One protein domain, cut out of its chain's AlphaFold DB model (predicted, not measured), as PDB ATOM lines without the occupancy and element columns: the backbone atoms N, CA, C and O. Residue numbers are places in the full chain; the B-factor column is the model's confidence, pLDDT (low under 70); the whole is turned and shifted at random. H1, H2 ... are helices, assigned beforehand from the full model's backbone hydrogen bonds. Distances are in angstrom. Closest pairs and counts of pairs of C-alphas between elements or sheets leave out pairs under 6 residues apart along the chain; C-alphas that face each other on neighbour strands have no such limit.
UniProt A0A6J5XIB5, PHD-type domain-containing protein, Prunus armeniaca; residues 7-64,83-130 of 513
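Overview. This is residues 7 to 64 and 83 to 130 of the 513 residues of the protein "PHD-type domain-containing protein" of Prunus armeniaca (UniProt A0A6J5XIB5). What is the main picture? One long helix, H3, runs through the middle, with H1 and H2 side by side with it along one part of its surface, and H4 and H7 packing on it more steeply elsewhere. Two short helices, H5 and H6, make a small corner beyond H4, at the end of the long axis away from the first residues of H1. What is it made of, and how large is it? The printed part has 106 residues with seven named helices, H1 to H7 in order along the chain, and no named strand: the class is all helix. It is compact, with a radius of gyration of the C-alphas of 14.2 A, and its outline is elongated, spanning 44 by 28 by 24 A.

Along the chain. Where are the first three helices? H1 is residues 7 to 20, 19.8 A long, from C-alpha 7 at (15.499, 196.901, -18.604). H2 is residues 28 to 36, 12.5 A, and H3 is residues 43 to 61, 26.4 A. Where are the other four? H4 is residues 91 to 101, 15.5 A, from C-alpha 91 at (-3.768, 204.352, -2.948). H5 is residues 104 to 109 and H6 residues 112 to 116. H7 is residues 120 to 129, 14.2 A, ending with C-alpha 129 at (-9.951, 194.399, -5.505).

Arrangement. How do H1 and H2 stand? They form a helical hairpin at a shallow tilt of 6 degrees, their closest C-alphas, Leu 17 and Leu 31, 7.3 A apart. What touches H3, the hub? H1 runs the same way at 22 degrees, a shallow tilt, with C-alphas Glu 18 and Val 49 closest at 4.9 A; H2 makes a helical hairpin with H3 at 23 degrees, with C-alphas Val 28 and Cys 57 closest at 6.5 A. H4 touches at a steep tilt of 55 degrees, with C-alphas Ala 54 and Asp 92 closest at 5.2 A, and H7 at a steep tilt of 39 degrees, opposite ways, with C-alphas Glu 59 and Ile 123 closest at 6.9 A. And H5 and H6? They touch only at the corner, their closest C-alphas, Asp 106 and Gly 113, 5.4 A apart; H4 and H6 are near each other. How do the backbones look? Every O i to N i+4 pair is within hydrogen-bond range in H1, H2, H4 and H7, against 13 of 15 in H3, 1 of 2 in H5 and 0 of 1 in H6, where 1 of 2 O i to N i+3 pairs is.

Size, cuts and confidence. How far does it reach? The two C-alphas farthest apart, Glu 8 and Pro 112, are 44.8 A apart. Is there a cut? Residues 65 to 82 are not printed, and C-alphas 64 and 83 are 17.7 A apart across it. Where is confidence low? Residues 64, 105 and 108 to 113 have pLDDT under 70; the mean of the printed part is 86.0.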
ATOM      1  N   GLY A   7      16.948 197.112 -18.533       84.88
ATOM      2  CA  GLY A   7      15.499 196.901 -18.604       84.88
ATOM      3  C   GLY A   7      15.036 195.595 -17.952       84.88
ATOM      4  O   GLY A   7      14.101 195.610 -17.158       84.88
ATOM      5  N   GLU A   8      15.709 194.471 -18.216       86.38
ATOM      6  CA  GLU A   8      15.399 193.192 -17.554       86.38
ATOM      7  C   GLU A   8      15.635 193.273 -16.041       86.38
ATOM      8  O   GLU A   8      14.817 192.784 -15.259       86.38
ATOM      9  N   ALA A   9      16.720 193.929 -15.618       84.62
ATOM     10  CA  ALA A   9      17.012 194.165 -14.209       84.62
ATOM     11  C   ALA A   9      15.937 195.043 -13.539       84.62
ATOM     12  O   ALA A   9      15.489 194.717 -12.442       84.62
ATOM     13  N   ALA A  10      15.471 196.109 -14.201       88.25
ATOM     14  CA  ALA A  10      14.390 196.962 -13.702       88.25
ATOM     15  C   ALA A  10      13.054 196.213 -13.582       88.25
ATOM     16  O   ALA A  10      12.375 196.324 -12.562       88.25
ATOM     17  N   ILE A  11      12.704 195.370 -14.560       89.88
ATOM     18  CA  ILE A  11      11.508 194.516 -14.484       89.88
ATOM     19  C   ILE A  11      11.604 193.552 -13.289       89.88
ATOM     20  O   ILE A  11      10.645 193.420 -12.528       89.88
ATOM     21  N   ALA A  12      12.769 192.931 -13.070       87.69
ATOM     22  CA  ALA A  12      12.999 192.057 -11.918       87.69
ATOM     23  C   ALA A  12      12.904 192.808 -10.572       87.69
ATOM     24  O   ALA A  12      12.318 192.281  -9.623       87.69
ATOM     25  N   TRP A  13      13.414 194.042 -10.494       91.06
ATOM     26  CA  TRP A  13      13.268 194.913  -9.321       91.06
ATOM     27  C   TRP A  13      11.808 195.274  -9.043       91.06
ATOM     28  O   TRP A  13      11.350 195.105  -7.914       91.06
ATOM     29  N   GLY A  14      11.045 195.700 -10.053       90.38
ATOM     30  CA  GLY A  14       9.625 196.013  -9.878       90.38
ATOM     31  C   GLY A  14       8.801 194.791  -9.455       90.38
ATOM     32  O   GLY A  14       7.991 194.885  -8.539       90.38
ATOM     33  N   TRP A  15       9.065 193.609 -10.026       92.62
ATOM     34  CA  TRP A  15       8.439 192.348  -9.595       92.62
ATOM     35  C   TRP A  15       8.781 191.969  -8.146       92.62
ATOM     36  O   TRP A  15       7.925 191.443  -7.429       92.62
ATOM     37  N   LEU A  16      10.014 192.236  -7.700       92.50
ATOM     38  CA  LEU A  16      10.437 192.032  -6.315       92.50
ATOM     39  C   LEU A  16       9.719 193.002  -5.366       92.50
ATOM     40  O   LEU A  16       9.172 192.561  -4.359       92.50
ATOM     41  N   LEU A  17       9.672 194.294  -5.696       91.75
ATOM     42  CA  LEU A  17       8.999 195.325  -4.899       91.75
ATOM     43  C   LEU A  17       7.486 195.074  -4.798       91.75
ATOM     44  O   LEU A  17       6.931 195.093  -3.699       91.75
ATOM     45  N   GLU A  18       6.829 194.740  -5.913       94.00
ATOM     46  CA  GLU A  18       5.403 194.389  -5.953       94.00
ATOM     47  C   GLU A  18       5.097 193.125  -5.120       94.00
ATOM     48  O   GLU A  18       4.044 193.006  -4.483       94.00
ATOM     49  N   ALA A  19       6.017 192.159  -5.084       92.38
ATOM     50  CA  ALA A  19       5.881 191.002  -4.209       92.38
ATOM     51  C   ALA A  19       6.082 191.380  -2.734       92.38
ATOM     52  O   ALA A  19       5.223 191.048  -1.919       92.38
ATOM     53  N   LEU A  20       7.161 192.095  -2.394       91.12
ATOM     54  CA  LEU A  20       7.510 192.479  -1.020       91.12
ATOM     55  C   LEU A  20       6.440 193.353  -0.358       91.12
ATOM     56  O   LEU A  20       6.070 193.083   0.782       91.12
ATOM     57  N   ALA A  21       5.870 194.320  -1.083       91.00
ATOM     58  CA  ALA A  21       4.765 195.149  -0.599       91.00
ATOM     59  C   ALA A  21       3.480 194.347  -0.285       91.00
ATOM     60  O   ALA A  21       2.594 194.843   0.404       91.00
ATOM     61  N   GLY A  22       3.370 193.100  -0.765       87.44
ATOM     62  CA  GLY A  22       2.277 192.179  -0.434       87.44
ATOM     63  C   GLY A  22       2.460 191.389   0.872       87.44
ATOM     64  O   GLY A  22       1.539 190.670   1.261       87.44
ATOM     65  N   PHE A  23       3.613 191.490   1.543       85.56
ATOM     66  CA  PHE A  23       3.890 190.811   2.813       85.56
ATOM     67  C   PHE A  23       3.803 191.789   3.989       85.56
ATOM     68  O   PHE A  23       4.330 192.900   3.945       85.56
ATOM     69  N   LYS A  24       3.161 191.367   5.082       83.62
ATOM     70  CA  LYS A  24       3.010 192.201   6.290       83.62
ATOM     71  C   LYS A  24       4.263 192.189   7.156       83.62
ATOM     72  O   LYS A  24       4.540 193.145   7.868       83.62
ATOM     73  N   GLU A  25       5.029 191.113   7.037       82.62
ATOM     74  CA  GLU A  25       6.317 190.864   7.671       82.62
ATOM     75  C   GLU A  25       7.434 191.773   7.124       82.62
ATOM     76  O   GLU A  25       8.500 191.869   7.732       82.62
ATOM     77  N   VAL A  26       7.200 192.440   5.988       84.38
ATOM     78  CA  VAL A  26       8.061 193.500   5.457       84.38
ATOM     79  C   VAL A  26       7.615 194.830   6.073       84.38
ATOM     80  O   VAL A  26       6.499 195.295   5.834       84.38
ATOM     81  N   GLY A  27       8.494 195.426   6.882       80.56
ATOM     82  CA  GLY A  27       8.309 196.772   7.430       80.56
ATOM     83  C   GLY A  27       8.507 197.844   6.358       80.56
ATOM     84  O   GLY A  27       9.349 197.698   5.469       80.56
ATOM     85  N   VAL A  28       7.735 198.929   6.434       85.56
ATOM     86  CA  VAL A  28       7.620 199.894   5.327       85.56
ATOM     87  C   VAL A  28       8.915 200.690   5.098       85.56
ATOM     88  O   VAL A  28       9.242 200.982   3.952       85.56
ATOM     89  N   SER A  29       9.728 200.940   6.131       81.19
ATOM     90  CA  SER A  29      11.051 201.577   5.977       81.19
ATOM     91  C   SER A  29      12.004 200.758   5.092       81.19
ATOM     92  O   SER A  29      12.673 201.312   4.227       81.19
ATOM     93  N   LEU A  30      12.010 199.424   5.229       84.06
ATOM     94  CA  LEU A  30      12.815 198.545   4.366       84.06
ATOM     95  C   LEU A  30      12.310 198.571   2.918       84.06
ATOM     96  O   LEU A  30      13.102 198.509   1.981       84.06
ATOM     97  N   LEU A  31      10.992 198.663   2.727       84.31
ATOM     98  CA  LEU A  31      10.385 198.805   1.406       84.31
ATOM     99  C   LEU A  31      10.774 200.151   0.764       84.31
ATOM    100  O   LEU A  31      11.116 200.178  -0.413       84.31
ATOM    101  N   HIS A  32      10.813 201.235   1.544       83.75
ATOM    102  CA  HIS A  32      11.289 202.548   1.106       83.75
ATOM    103  C   HIS A  32      12.775 202.529   0.690       83.75
ATOM    104  O   HIS A  32      13.093 202.944  -0.427       83.75
ATOM    105  N   ASP A  33      13.661 201.973   1.528       83.00
ATOM    106  CA  ASP A  33      15.091 201.802   1.219       83.00
ATOM    107  C   ASP A  33      15.310 200.999  -0.074       83.00
ATOM    108  O   ASP A  33      16.147 201.353  -0.907       83.00
ATOM    109  N   LEU A  34      14.541 199.922  -0.273       84.56
ATOM    110  CA  LEU A  34      14.616 199.089  -1.475       84.56
ATOM    111  C   LEU A  34      14.166 199.832  -2.739       84.56
ATOM    112  O   LEU A  34      14.768 199.620  -3.788       84.56
ATOM    113  N   ILE A  35      13.165 200.716  -2.656       86.12
ATOM    114  CA  ILE A  35      12.762 201.554  -3.797       86.12
ATOM    115  C   ILE A  35      13.846 202.599  -4.101       86.12
ATOM    116  O   ILE A  35      14.174 202.791  -5.265       86.12
ATOM    117  N   LYS A  36      14.480 203.215  -3.087       85.00
ATOM    118  CA  LYS A  36      15.587 204.175  -3.307       85.00
ATOM    119  C   LYS A  36      16.862 203.523  -3.880       85.00
ATOM    120  O   LYS A  36      17.734 204.226  -4.384       85.00
ATOM    121  N   MET A  37      16.969 202.192  -3.839       83.94
ATOM    122  CA  MET A  37      18.025 201.412  -4.506       83.94
ATOM    123  C   MET A  37      17.611 200.819  -5.865       83.94
ATOM    124  O   MET A  37      18.456 200.225  -6.540       83.94
ATOM    125  N   ALA A  38      16.344 200.933  -6.266       84.50
ATOM    126  CA  ALA A  38      15.865 200.376  -7.523       84.50
ATOM    127  C   ALA A  38      16.319 201.234  -8.723       84.50
ATOM    128  O   ALA A  38      16.391 202.459  -8.615       84.50
ATOM    129  N   PRO A  39      16.624 200.623  -9.882       85.31
ATOM    130  CA  PRO A  39      16.773 201.361 -11.129       85.31
ATOM    131  C   PRO A  39      15.405 201.855 -11.617       85.31
ATOM    132  O   PRO A  39      14.383 201.229 -11.333       85.31
ATOM    133  N   ASP A  40      15.413 202.925 -12.412       88.38
ATOM    134  CA  ASP A  40      14.234 203.499 -13.064       88.38
ATOM    135  C   ASP A  40      13.359 202.411 -13.722       88.38
ATOM    136  O   ASP A  40      13.815 201.619 -14.558       88.38
ATOM    137  N   LEU A  41      12.107 202.341 -13.263       88.31
ATOM    138  CA  LEU A  41      11.134 201.316 -13.623       88.31
ATOM    139  C   LEU A  41      10.368 201.716 -14.898       88.31
ATOM    140  O   LEU A  41      10.224 202.900 -15.194       88.31
ATOM    141  N   PRO A  42       9.812 200.754 -15.656       89.12
ATOM    142  CA  PRO A  42       8.778 201.067 -16.638       89.12
ATOM    143  C   PRO A  42       7.536 201.624 -15.926       89.12
ATOM    144  O   PRO A  42       7.068 200.999 -14.978       89.12
ATOM    145  N   GLU A  43       6.966 202.725 -16.417       89.12
ATOM    146  CA  GLU A  43       5.772 203.419 -15.878       89.12
ATOM    147  C   GLU A  43       4.609 202.457 -15.541       89.12
ATOM    148  O   GLU A  43       4.006 202.482 -14.465       89.12
ATOM    149  N   ASP A  44       4.366 201.510 -16.444       88.12
ATOM    150  CA  ASP A  44       3.364 200.450 -16.338       88.12
ATOM    151  C   ASP A  44       3.607 199.502 -15.139       88.12
ATOM    152  O   ASP A  44       2.686 198.885 -14.613       88.12
ATOM    153  N   LEU A  45       4.853 199.343 -14.693       88.31
ATOM    154  CA  LEU A  45       5.238 198.524 -13.539       88.31
ATOM    155  C   LEU A  45       5.401 199.375 -12.275       88.31
ATOM    156  O   LEU A  45       5.007 198.936 -11.197       88.31
ATOM    157  N   GLU A  46       5.917 200.593 -12.413       88.81
ATOM    158  CA  GLU A  46       6.029 201.582 -11.345       88.81
ATOM    159  C   GLU A  46       4.670 201.895 -10.717       88.81
ATOM    160  O   GLU A  46       4.507 201.749  -9.511       88.81
ATOM    161  N   THR A  47       3.660 202.209 -11.529       90.38
ATOM    162  CA  THR A  47       2.279 202.442 -11.066       90.38
ATOM    163  C   THR A  47       1.724 201.268 -10.249       90.38
ATOM    164  O   THR A  47       1.104 201.472  -9.206       90.38
ATOM    165  N   LYS A  48       1.995 200.022 -10.667       90.88
ATOM    166  CA  LYS A  48       1.571 198.793  -9.962       90.88
ATOM    167  C   LYS A  48       2.341 198.567  -8.654       90.88
ATOM    168  O   LYS A  48       1.767 198.062  -7.686       90.88
ATOM    169  N   VAL A  49       3.622 198.943  -8.613       91.81
ATOM    170  CA  VAL A  49       4.443 198.946  -7.393       91.81
ATOM    171  C   VAL A  49       3.937 200.017  -6.428       91.81
ATOM    172  O   VAL A  49       3.590 199.675  -5.301       91.81
ATOM    173  N   ASN A  50       3.817 201.269  -6.869       90.69
ATOM    174  CA  ASN A  50       3.439 202.415  -6.041       90.69
ATOM    175  C   ASN A  50       2.023 202.260  -5.462       90.69
ATOM    176  O   ASN A  50       1.871 202.391  -4.253       90.69
ATOM    177  N   GLU A  51       1.023 201.832  -6.246       93.94
ATOM    178  CA  GLU A  51      -0.332 201.507  -5.747       93.94
ATOM    179  C   GLU A  51      -0.290 200.523  -4.561       93.94
ATOM    180  O   GLU A  51      -0.982 200.694  -3.554       93.94
ATOM    181  N   ARG A  52       0.558 199.491  -4.644       92.44
ATOM    182  CA  ARG A  52       0.677 198.472  -3.595       92.44
ATOM    183  C   ARG A  52       1.536 198.925  -2.415       92.44
ATOM    184  O   ARG A  52       1.207 198.598  -1.277       92.44
ATOM    185  N   VAL A  53       2.620 199.655  -2.667       92.00
ATOM    186  CA  VAL A  53       3.461 200.269  -1.629       92.00
ATOM    187  C   VAL A  53       2.617 201.247  -0.816       92.00
ATOM    188  O   VAL A  53       2.583 201.138   0.405       92.00
ATOM    189  N   ALA A  54       1.853 202.118  -1.476       92.62
ATOM    190  CA  ALA A  54       0.964 203.069  -0.831       92.62
ATOM    191  C   ALA A  54      -0.165 202.374  -0.055       92.62
ATOM    192  O   ALA A  54      -0.433 202.749   1.086       92.62
ATOM    193  N   LEU A  55      -0.761 201.294  -0.586       92.50
ATOM    194  CA  LEU A  55      -1.683 200.461   0.196       92.50
ATOM    195  C   LEU A  55      -0.998 199.893   1.449       92.50
ATOM    196  O   LEU A  55      -1.555 199.987   2.541       92.50
ATOM    197  N   ARG A  56       0.225 199.358   1.332       91.12
ATOM    198  CA  ARG A  56       0.995 198.828   2.470       91.12
ATOM    199  C   ARG A  56       1.340 199.917   3.496       91.12
ATOM    200  O   ARG A  56       1.309 199.608   4.686       91.12
ATOM    201  N   CYS A  57       1.589 201.158   3.069       88.75
ATOM    202  CA  CYS A  57       1.712 202.334   3.938       88.75
ATOM    203  C   CYS A  57       0.399 202.610   4.690       88.75
ATOM    204  O   CYS A  57       0.395 202.647   5.918       88.75
ATOM    205  N   LEU A  58      -0.725 202.759   3.979       89.25
ATOM    206  CA  LEU A  58      -2.044 203.018   4.578       89.25
ATOM    207  C   LEU A  58      -2.448 201.914   5.575       89.25
ATOM    208  O   LEU A  58      -3.025 202.202   6.622       89.25
ATOM    209  N   GLU A  59      -2.100 200.659   5.286       89.12
ATOM    210  CA  GLU A  59      -2.276 199.527   6.200       89.12
ATOM    211  C   GLU A  59      -1.447 199.626   7.489       89.12
ATOM    212  O   GLU A  59      -1.883 199.088   8.504       89.12
ATOM    213  N   ASP A  60      -0.279 200.271   7.466       85.44
ATOM    214  CA  ASP A  60       0.571 200.485   8.645       85.44
ATOM    215  C   ASP A  60      -0.005 201.617   9.514       85.44
ATOM    216  O   ASP A  60      -0.362 201.388  10.668       85.44
ATOM    217  N   PHE A  61      -0.212 202.813   8.941       78.50
ATOM    218  CA  PHE A  61      -0.696 203.992   9.687       78.50
ATOM    219  C   PHE A  61      -2.104 203.834  10.251       78.50
ATOM    220  O   PHE A  61      -2.412 204.373  11.312       78.50
ATOM    221  N   PHE A  62      -2.958 203.089   9.551       82.31
ATOM    222  CA  PHE A  62      -4.321 202.802   9.980       82.31
ATOM    223  C   PHE A  62      -4.492 201.324  10.359       82.31
ATOM    224  O   PHE A  62      -5.593 200.776  10.255       82.31
ATOM    225  N   SER A  63      -3.429 200.655  10.820       73.00
ATOM    226  CA  SER A  63      -3.584 199.361  11.487       73.00
ATOM    227  C   SER A  63      -4.428 199.523  12.760       73.00
ATOM    228  O   SER A  63      -4.099 200.360  13.604       73.00
ATOM    229  N   PRO A  64      -5.498 198.727  12.952       58.16
ATOM    230  CA  PRO A  64      -6.225 198.688  14.214       58.16
ATOM    231  C   PRO A  64      -5.366 197.958  15.255       58.16
ATOM    232  O   PRO A  64      -5.496 196.750  15.442       58.16
ATOM    233  N   VAL A  83     -13.481 212.401   6.810       87.12
ATOM    234  CA  VAL A  83     -13.173 212.424   5.381       87.12
ATOM    235  C   VAL A  83     -12.990 210.988   4.899       87.12
ATOM    236  O   VAL A  83     -12.019 210.313   5.249       87.12
ATOM    237  N   THR A  84     -13.974 210.525   4.134       89.69
ATOM    238  CA  THR A  84     -13.959 209.277   3.365       89.69
ATOM    239  C   THR A  84     -13.329 209.504   1.994       89.69
ATOM    240  O   THR A  84     -13.430 210.600   1.444       89.69
ATOM    241  N   PHE A  85     -12.771 208.447   1.414       92.81
ATOM    242  CA  PHE A  85     -12.223 208.429   0.055       92.81
ATOM    243  C   PHE A  85     -13.171 207.687  -0.885       92.81
ATOM    244  O   PHE A  85     -13.878 206.776  -0.442       92.81
ATOM    245  N   ASP A  86     -13.186 208.053  -2.166       92.31
ATOM    246  CA  ASP A  86     -13.844 207.221  -3.166       92.31
ATOM    247  C   ASP A  86     -13.026 205.945  -3.417       92.31
ATOM    248  O   ASP A  86     -11.798 205.913  -3.350       92.31
ATOM    249  N   LEU A  87     -13.733 204.855  -3.694       92.00
ATOM    250  CA  LEU A  87     -13.153 203.523  -3.812       92.00
ATOM    251  C   LEU A  87     -12.389 203.318  -5.134       92.00
ATOM    252  O   LEU A  87     -11.690 202.308  -5.268       92.00
ATOM    253  N   SER A  88     -12.511 204.256  -6.085       92.12
ATOM    254  CA  SER A  88     -11.766 204.261  -7.350       92.12
ATOM    255  C   SER A  88     -10.428 205.015  -7.302       92.12
ATOM    256  O   SER A  88      -9.571 204.732  -8.138       92.12
ATOM    257  N   GLU A  89     -10.212 205.906  -6.323       93.75
ATOM    258  CA  GLU A  89      -8.968 206.685  -6.176       93.75
ATOM    259  C   GLU A  89      -7.740 205.770  -6.035       93.75
ATOM    260  O   GLU A  89      -7.852 204.679  -5.466       93.75
ATOM    261  N   SER A  90      -6.557 206.172  -6.518       93.62
ATOM    262  CA  SER A  90      -5.343 205.376  -6.276       93.62
ATOM    263  C   SER A  90      -4.955 205.419  -4.794       93.62
ATOM    264  O   SER A  90      -5.256 206.369  -4.069       93.62
ATOM    265  N   CYS A  91      -4.300 204.369  -4.306       93.56
ATOM    266  CA  CYS A  91      -3.768 204.352  -2.948       93.56
ATOM    267  C   CYS A  91      -2.683 205.418  -2.760       93.56
ATOM    268  O   CYS A  91      -2.522 205.907  -1.643       93.56
ATOM    269  N   ASP A  92      -1.974 205.785  -3.831       90.94
ATOM    270  CA  ASP A  92      -0.943 206.820  -3.806       90.94
ATOM    271  C   ASP A  92      -1.561 208.225  -3.679       90.94
ATOM    272  O   ASP A  92      -1.229 208.931  -2.734       90.94
ATOM    273  N   ASP A  93      -2.574 208.579  -4.485       91.81
ATOM    274  CA  ASP A  93      -3.329 209.845  -4.356       91.81
ATOM    275  C   ASP A  93      -3.912 210.029  -2.943       91.81
ATOM    276  O   ASP A  93      -3.858 211.112  -2.351       91.81
ATOM    277  N   VAL A  94      -4.480 208.951  -2.390       92.88
ATOM    278  CA  VAL A  94      -5.054 208.923  -1.037       92.88
ATOM    279  C   VAL A  94      -3.971 209.118   0.025       92.88
ATOM    280  O   VAL A  94      -4.163 209.901   0.959       92.88
ATOM    281  N   LEU A  95      -2.815 208.466  -0.129       90.62
ATOM    282  CA  LEU A  95      -1.668 208.630   0.762       90.62
ATOM    283  C   LEU A  95      -1.096 210.054   0.688       90.62
ATOM    284  O   LEU A  95      -0.934 210.690   1.731       90.62
ATOM    285  N   GLN A  96      -0.871 210.588  -0.516       88.25
ATOM    286  CA  GLN A  96      -0.420 211.964  -0.735       88.25
ATOM    287  C   GLN A  96      -1.379 212.979  -0.103       88.25
ATOM    288  O   GLN A  96      -0.932 213.889   0.597       88.25
ATOM    289  N   ARG A  97      -2.702 212.818  -0.271       89.94
ATOM    290  CA  ARG A  97      -3.696 213.714   0.349       89.94
ATOM    291  C   ARG A  97      -3.610 213.691   1.874       89.94
ATOM    292  O   ARG A  97      -3.591 214.752   2.494       89.94
ATOM    293  N   ILE A  98      -3.502 212.505   2.479       89.69
ATOM    294  CA  ILE A  98      -3.352 212.359   3.935       89.69
ATOM    295  C   ILE A  98      -2.058 213.031   4.418       89.69
ATOM    296  O   ILE A  98      -2.103 213.766   5.403       89.69
ATOM    297  N   VAL A  99      -0.934 212.836   3.722       86.06
ATOM    298  CA  VAL A  99       0.371 213.440   4.060       86.06
ATOM    299  C   VAL A  99       0.359 214.965   3.931       86.06
ATOM    300  O   VAL A  99       0.919 215.653   4.781       86.06
ATOM    301  N   ASN A 100      -0.287 215.501   2.895       85.50
ATOM    302  CA  ASN A 100      -0.276 216.934   2.602       85.50
ATOM    303  C   ASN A 100      -1.277 217.736   3.453       85.50
ATOM    304  O   ASN A 100      -1.001 218.885   3.793       85.50
ATOM    305  N   GLU A 101      -2.418 217.148   3.832       87.38
ATOM    306  CA  GLU A 101      -3.432 217.804   4.675       87.38
ATOM    307  C   GLU A 101      -3.262 217.573   6.191       87.38
ATOM    308  O   GLU A 101      -3.990 218.187   6.977       87.38
ATOM    309  N   THR A 102      -2.357 216.690   6.632       84.19
ATOM    310  CA  THR A 102      -2.176 216.364   8.061       84.19
ATOM    311  C   THR A 102      -0.875 216.971   8.612       84.19
ATOM    312  O   THR A 102       0.177 216.799   7.997       84.19
ATOM    313  N   PRO A 103      -0.888 217.652   9.778       79.00
ATOM    314  CA  PRO A 103       0.324 218.206  10.384       79.00
ATOM    315  C   PRO A 103       1.389 217.143  10.679       79.00
ATOM    316  O   PRO A 103       1.089 216.064  11.185       79.00
ATOM    317  N   GLU A 104       2.661 217.469  10.451       71.38
ATOM    318  CA  GLU A 104       3.784 216.535  10.643       71.38
ATOM    319  C   GLU A 104       3.908 216.012  12.090       71.38
ATOM    320  O   GLU A 104       4.360 214.889  12.315       71.38
ATOM    321  N   SER A 105       3.450 216.792  13.074       67.75
ATOM    322  CA  SER A 105       3.320 216.377  14.476       67.75
ATOM    323  C   SER A 105       2.326 215.229  14.674       67.75
ATOM    324  O   SER A 105       2.590 214.321  15.460       67.75
ATOM    325  N   ASP A 106       1.205 215.236  13.946       71.75
ATOM    326  CA  ASP A 106       0.224 214.148  13.976       71.75
ATOM    327  C   ASP A 106       0.742 212.916  13.222       71.75
ATOM    328  O   ASP A 106       0.552 211.792  13.686       71.75
ATOM    329  N   LEU A 107       1.466 213.114  12.112       70.81
ATOM    330  CA  LEU A 107       2.073 212.015  11.348       70.81
ATOM    331  C   LEU A 107       3.107 211.225  12.172       70.81
ATOM    332  O   LEU A 107       3.188 210.005  12.044       70.81
ATOM    333  N   LYS A 108       3.891 211.898  13.027       64.62
ATOM    334  CA  LYS A 108       4.967 211.269  13.820       64.62
ATOM    335  C   LYS A 108       4.497 210.480  15.045       64.62
ATOM    336  O   LYS A 108       5.217 209.589  15.472       64.62
ATOM    337  N   MET A 109       3.335 210.802  15.617       56.44
ATOM    338  CA  MET A 109       2.874 210.243  16.904       56.44
ATOM    339  C   MET A 109       1.560 209.444  16.790       56.44
ATOM    340  O   MET A 109       0.979 209.053  17.799       56.44
ATOM    341  N   GLY A 110       1.040 209.228  15.575       60.72
ATOM    342  CA  GLY A 110      -0.313 208.684  15.395       60.72
ATOM    343  C   GLY A 110      -1.391 209.636  15.938       60.72
ATOM    344  O   GLY A 110      -2.366 209.203  16.550       60.72
ATOM    345  N   GLY A 111      -1.153 210.944  15.803       61.16
ATOM    346  CA  GLY A 111      -1.860 211.999  16.523       61.16
ATOM    347  C   GLY A 111      -3.320 212.209  16.098       61.16
ATOM    348  O   GLY A 111      -3.783 211.648  15.099       61.16
ATOM    349  N   PRO A 112      -4.075 213.034  16.853       61.84
ATOM    350  CA  PRO A 112      -5.501 213.270  16.621       61.84
ATOM    351  C   PRO A 112      -5.839 213.751  15.202       61.84
ATOM    352  O   PRO A 112      -6.952 213.491  14.742       61.84
ATOM    353  N   GLY A 113      -4.904 214.376  14.477       67.88
ATOM    354  CA  GLY A 113      -5.069 214.721  13.062       67.88
ATOM    355  C   GLY A 113      -5.402 213.524  12.162       67.88
ATOM    356  O   GLY A 113      -6.183 213.675  11.222       67.88
ATOM    357  N   LEU A 114      -4.921 212.312  12.477       76.06
ATOM    358  CA  LEU A 114      -5.258 211.104  11.711       76.06
ATOM    359  C   LEU A 114      -6.705 210.627  11.932       76.06
ATOM    360  O   LEU A 114      -7.282 209.996  11.048       76.06
ATOM    361  N   LEU A 115      -7.337 210.974  13.061       77.88
ATOM    362  CA  LEU A 115      -8.718 210.573  13.382       77.88
ATOM    363  C   LEU A 115      -9.772 211.246  12.479       77.88
ATOM    364  O   LEU A 115     -10.917 210.785  12.429       77.88
ATOM    365  N   LYS A 116      -9.377 212.303  11.750       86.75
ATOM    366  CA  LYS A 116     -10.141 212.969  10.680       86.75
ATOM    367  C   LYS A 116     -10.528 212.006   9.553       86.75
ATOM    368  O   LYS A 116     -11.593 212.167   8.959       86.75
ATOM    369  N   TRP A 117      -9.665 211.043   9.236       88.38
ATOM    370  CA  TRP A 117      -9.779 210.208   8.043       88.38
ATOM    371  C   TRP A 117     -10.521 208.897   8.340       88.38
ATOM    372  O   TRP A 117     -10.320 208.275   9.387       88.38
ATOM    373  N   ASP A 118     -11.375 208.453   7.416       89.25
ATOM    374  CA  ASP A 118     -12.009 207.129   7.470       89.25
ATOM    375  C   ASP A 118     -11.484 206.228   6.348       89.25
ATOM    376  O   ASP A 118     -12.130 206.001   5.326       89.25
ATOM    377  N   VAL A 119     -10.250 205.755   6.531       91.31
ATOM    378  CA  VAL A 119      -9.508 204.985   5.516       91.31
ATOM    379  C   VAL A 119      -9.848 203.486   5.546       91.31
ATOM    380  O   VAL A 119      -9.547 202.763   4.600       91.31
ATOM    381  N   GLN A 120     -10.494 202.985   6.607       91.25
ATOM    382  CA  GLN A 120     -10.774 201.547   6.750       91.25
ATOM    383  C   GLN A 120     -11.650 200.969   5.622       91.25
ATOM    384  O   GLN A 120     -11.278 199.917   5.096       91.25
ATOM    385  N   PRO A 121     -12.753 201.616   5.180       92.19
ATOM    386  CA  PRO A 121     -13.543 201.116   4.052       92.19
ATOM    387  C   PRO A 121     -12.726 201.035   2.755       92.19
ATOM    388  O   PRO A 121     -12.828 200.050   2.024       92.19
ATOM    389  N   PHE A 122     -11.862 202.028   2.513       94.62
ATOM    390  CA  PHE A 122     -10.973 202.090   1.353       94.62
ATOM    391  C   PHE A 122      -9.917 200.973   1.377       94.62
ATOM    392  O   PHE A 122      -9.807 200.222   0.411       94.62
ATOM    393  N   ILE A 123      -9.213 200.776   2.500       93.00
ATOM    394  CA  ILE A 123      -8.215 199.698   2.666       93.00
ATOM    395  C   ILE A 123      -8.861 198.314   2.495       93.00
ATOM    396  O   ILE A 123      -8.289 197.438   1.845       93.00
ATOM    397  N   VAL A 124     -10.059 198.099   3.053       93.56
ATOM    398  CA  VAL A 124     -10.794 196.831   2.910       93.56
ATOM    399  C   VAL A 124     -11.221 196.596   1.459       93.56
ATOM    400  O   VAL A 124     -11.049 195.483   0.961       93.56
ATOM    401  N   HIS A 125     -11.715 197.626   0.764       94.94
ATOM    402  CA  HIS A 125     -12.042 197.542  -0.660       94.94
ATOM    403  C   HIS A 125     -10.803 197.225  -1.507       94.94
ATOM    404  O   HIS A 125     -10.792 196.223  -2.218       94.94
ATOM    405  N   LYS A 126      -9.728 198.014  -1.368       94.69
ATOM    406  CA  LYS A 126      -8.478 197.847  -2.122       94.69
ATOM    407  C   LYS A 126      -7.854 196.469  -1.909       94.69
ATOM    408  O   LYS A 126      -7.513 195.808  -2.885       94.69
ATOM    409  N   ARG A 127      -7.795 195.961  -0.671       91.50
ATOM    410  CA  ARG A 127      -7.356 194.576  -0.391       91.50
ATOM    411  C   ARG A 127      -8.193 193.510  -1.108       91.50
ATOM    412  O   ARG A 127      -7.652 192.462  -1.446       91.50
ATOM    413  N   ALA A 128      -9.491 193.744  -1.308       91.81
ATOM    414  CA  ALA A 128     -10.383 192.811  -1.996       91.81
ATOM    415  C   ALA A 128     -10.329 192.938  -3.531       91.81
ATOM    416  O   ALA A 128     -10.547 191.943  -4.223       91.81
ATOM    417  N   SER A 129     -10.034 194.130  -4.063       92.25
ATOM    418  CA  SER A 129      -9.951 194.399  -5.505       92.25
ATOM    419  C   SER A 129      -8.546 194.246  -6.101       92.25
ATOM    420  O   SER A 129      -8.421 194.155  -7.322       92.25
ATOM    421  N   MET A 130      -7.486 194.250  -5.283       89.25
ATOM    422  CA  MET A 130      -6.102 194.284  -5.766       89.25
ATOM    423  C   MET A 130      -5.706 193.031  -6.572       89.25
ATOM    424  O   MET A 130      -5.822 191.908  -6.068       89.25
TER     425      MET A 130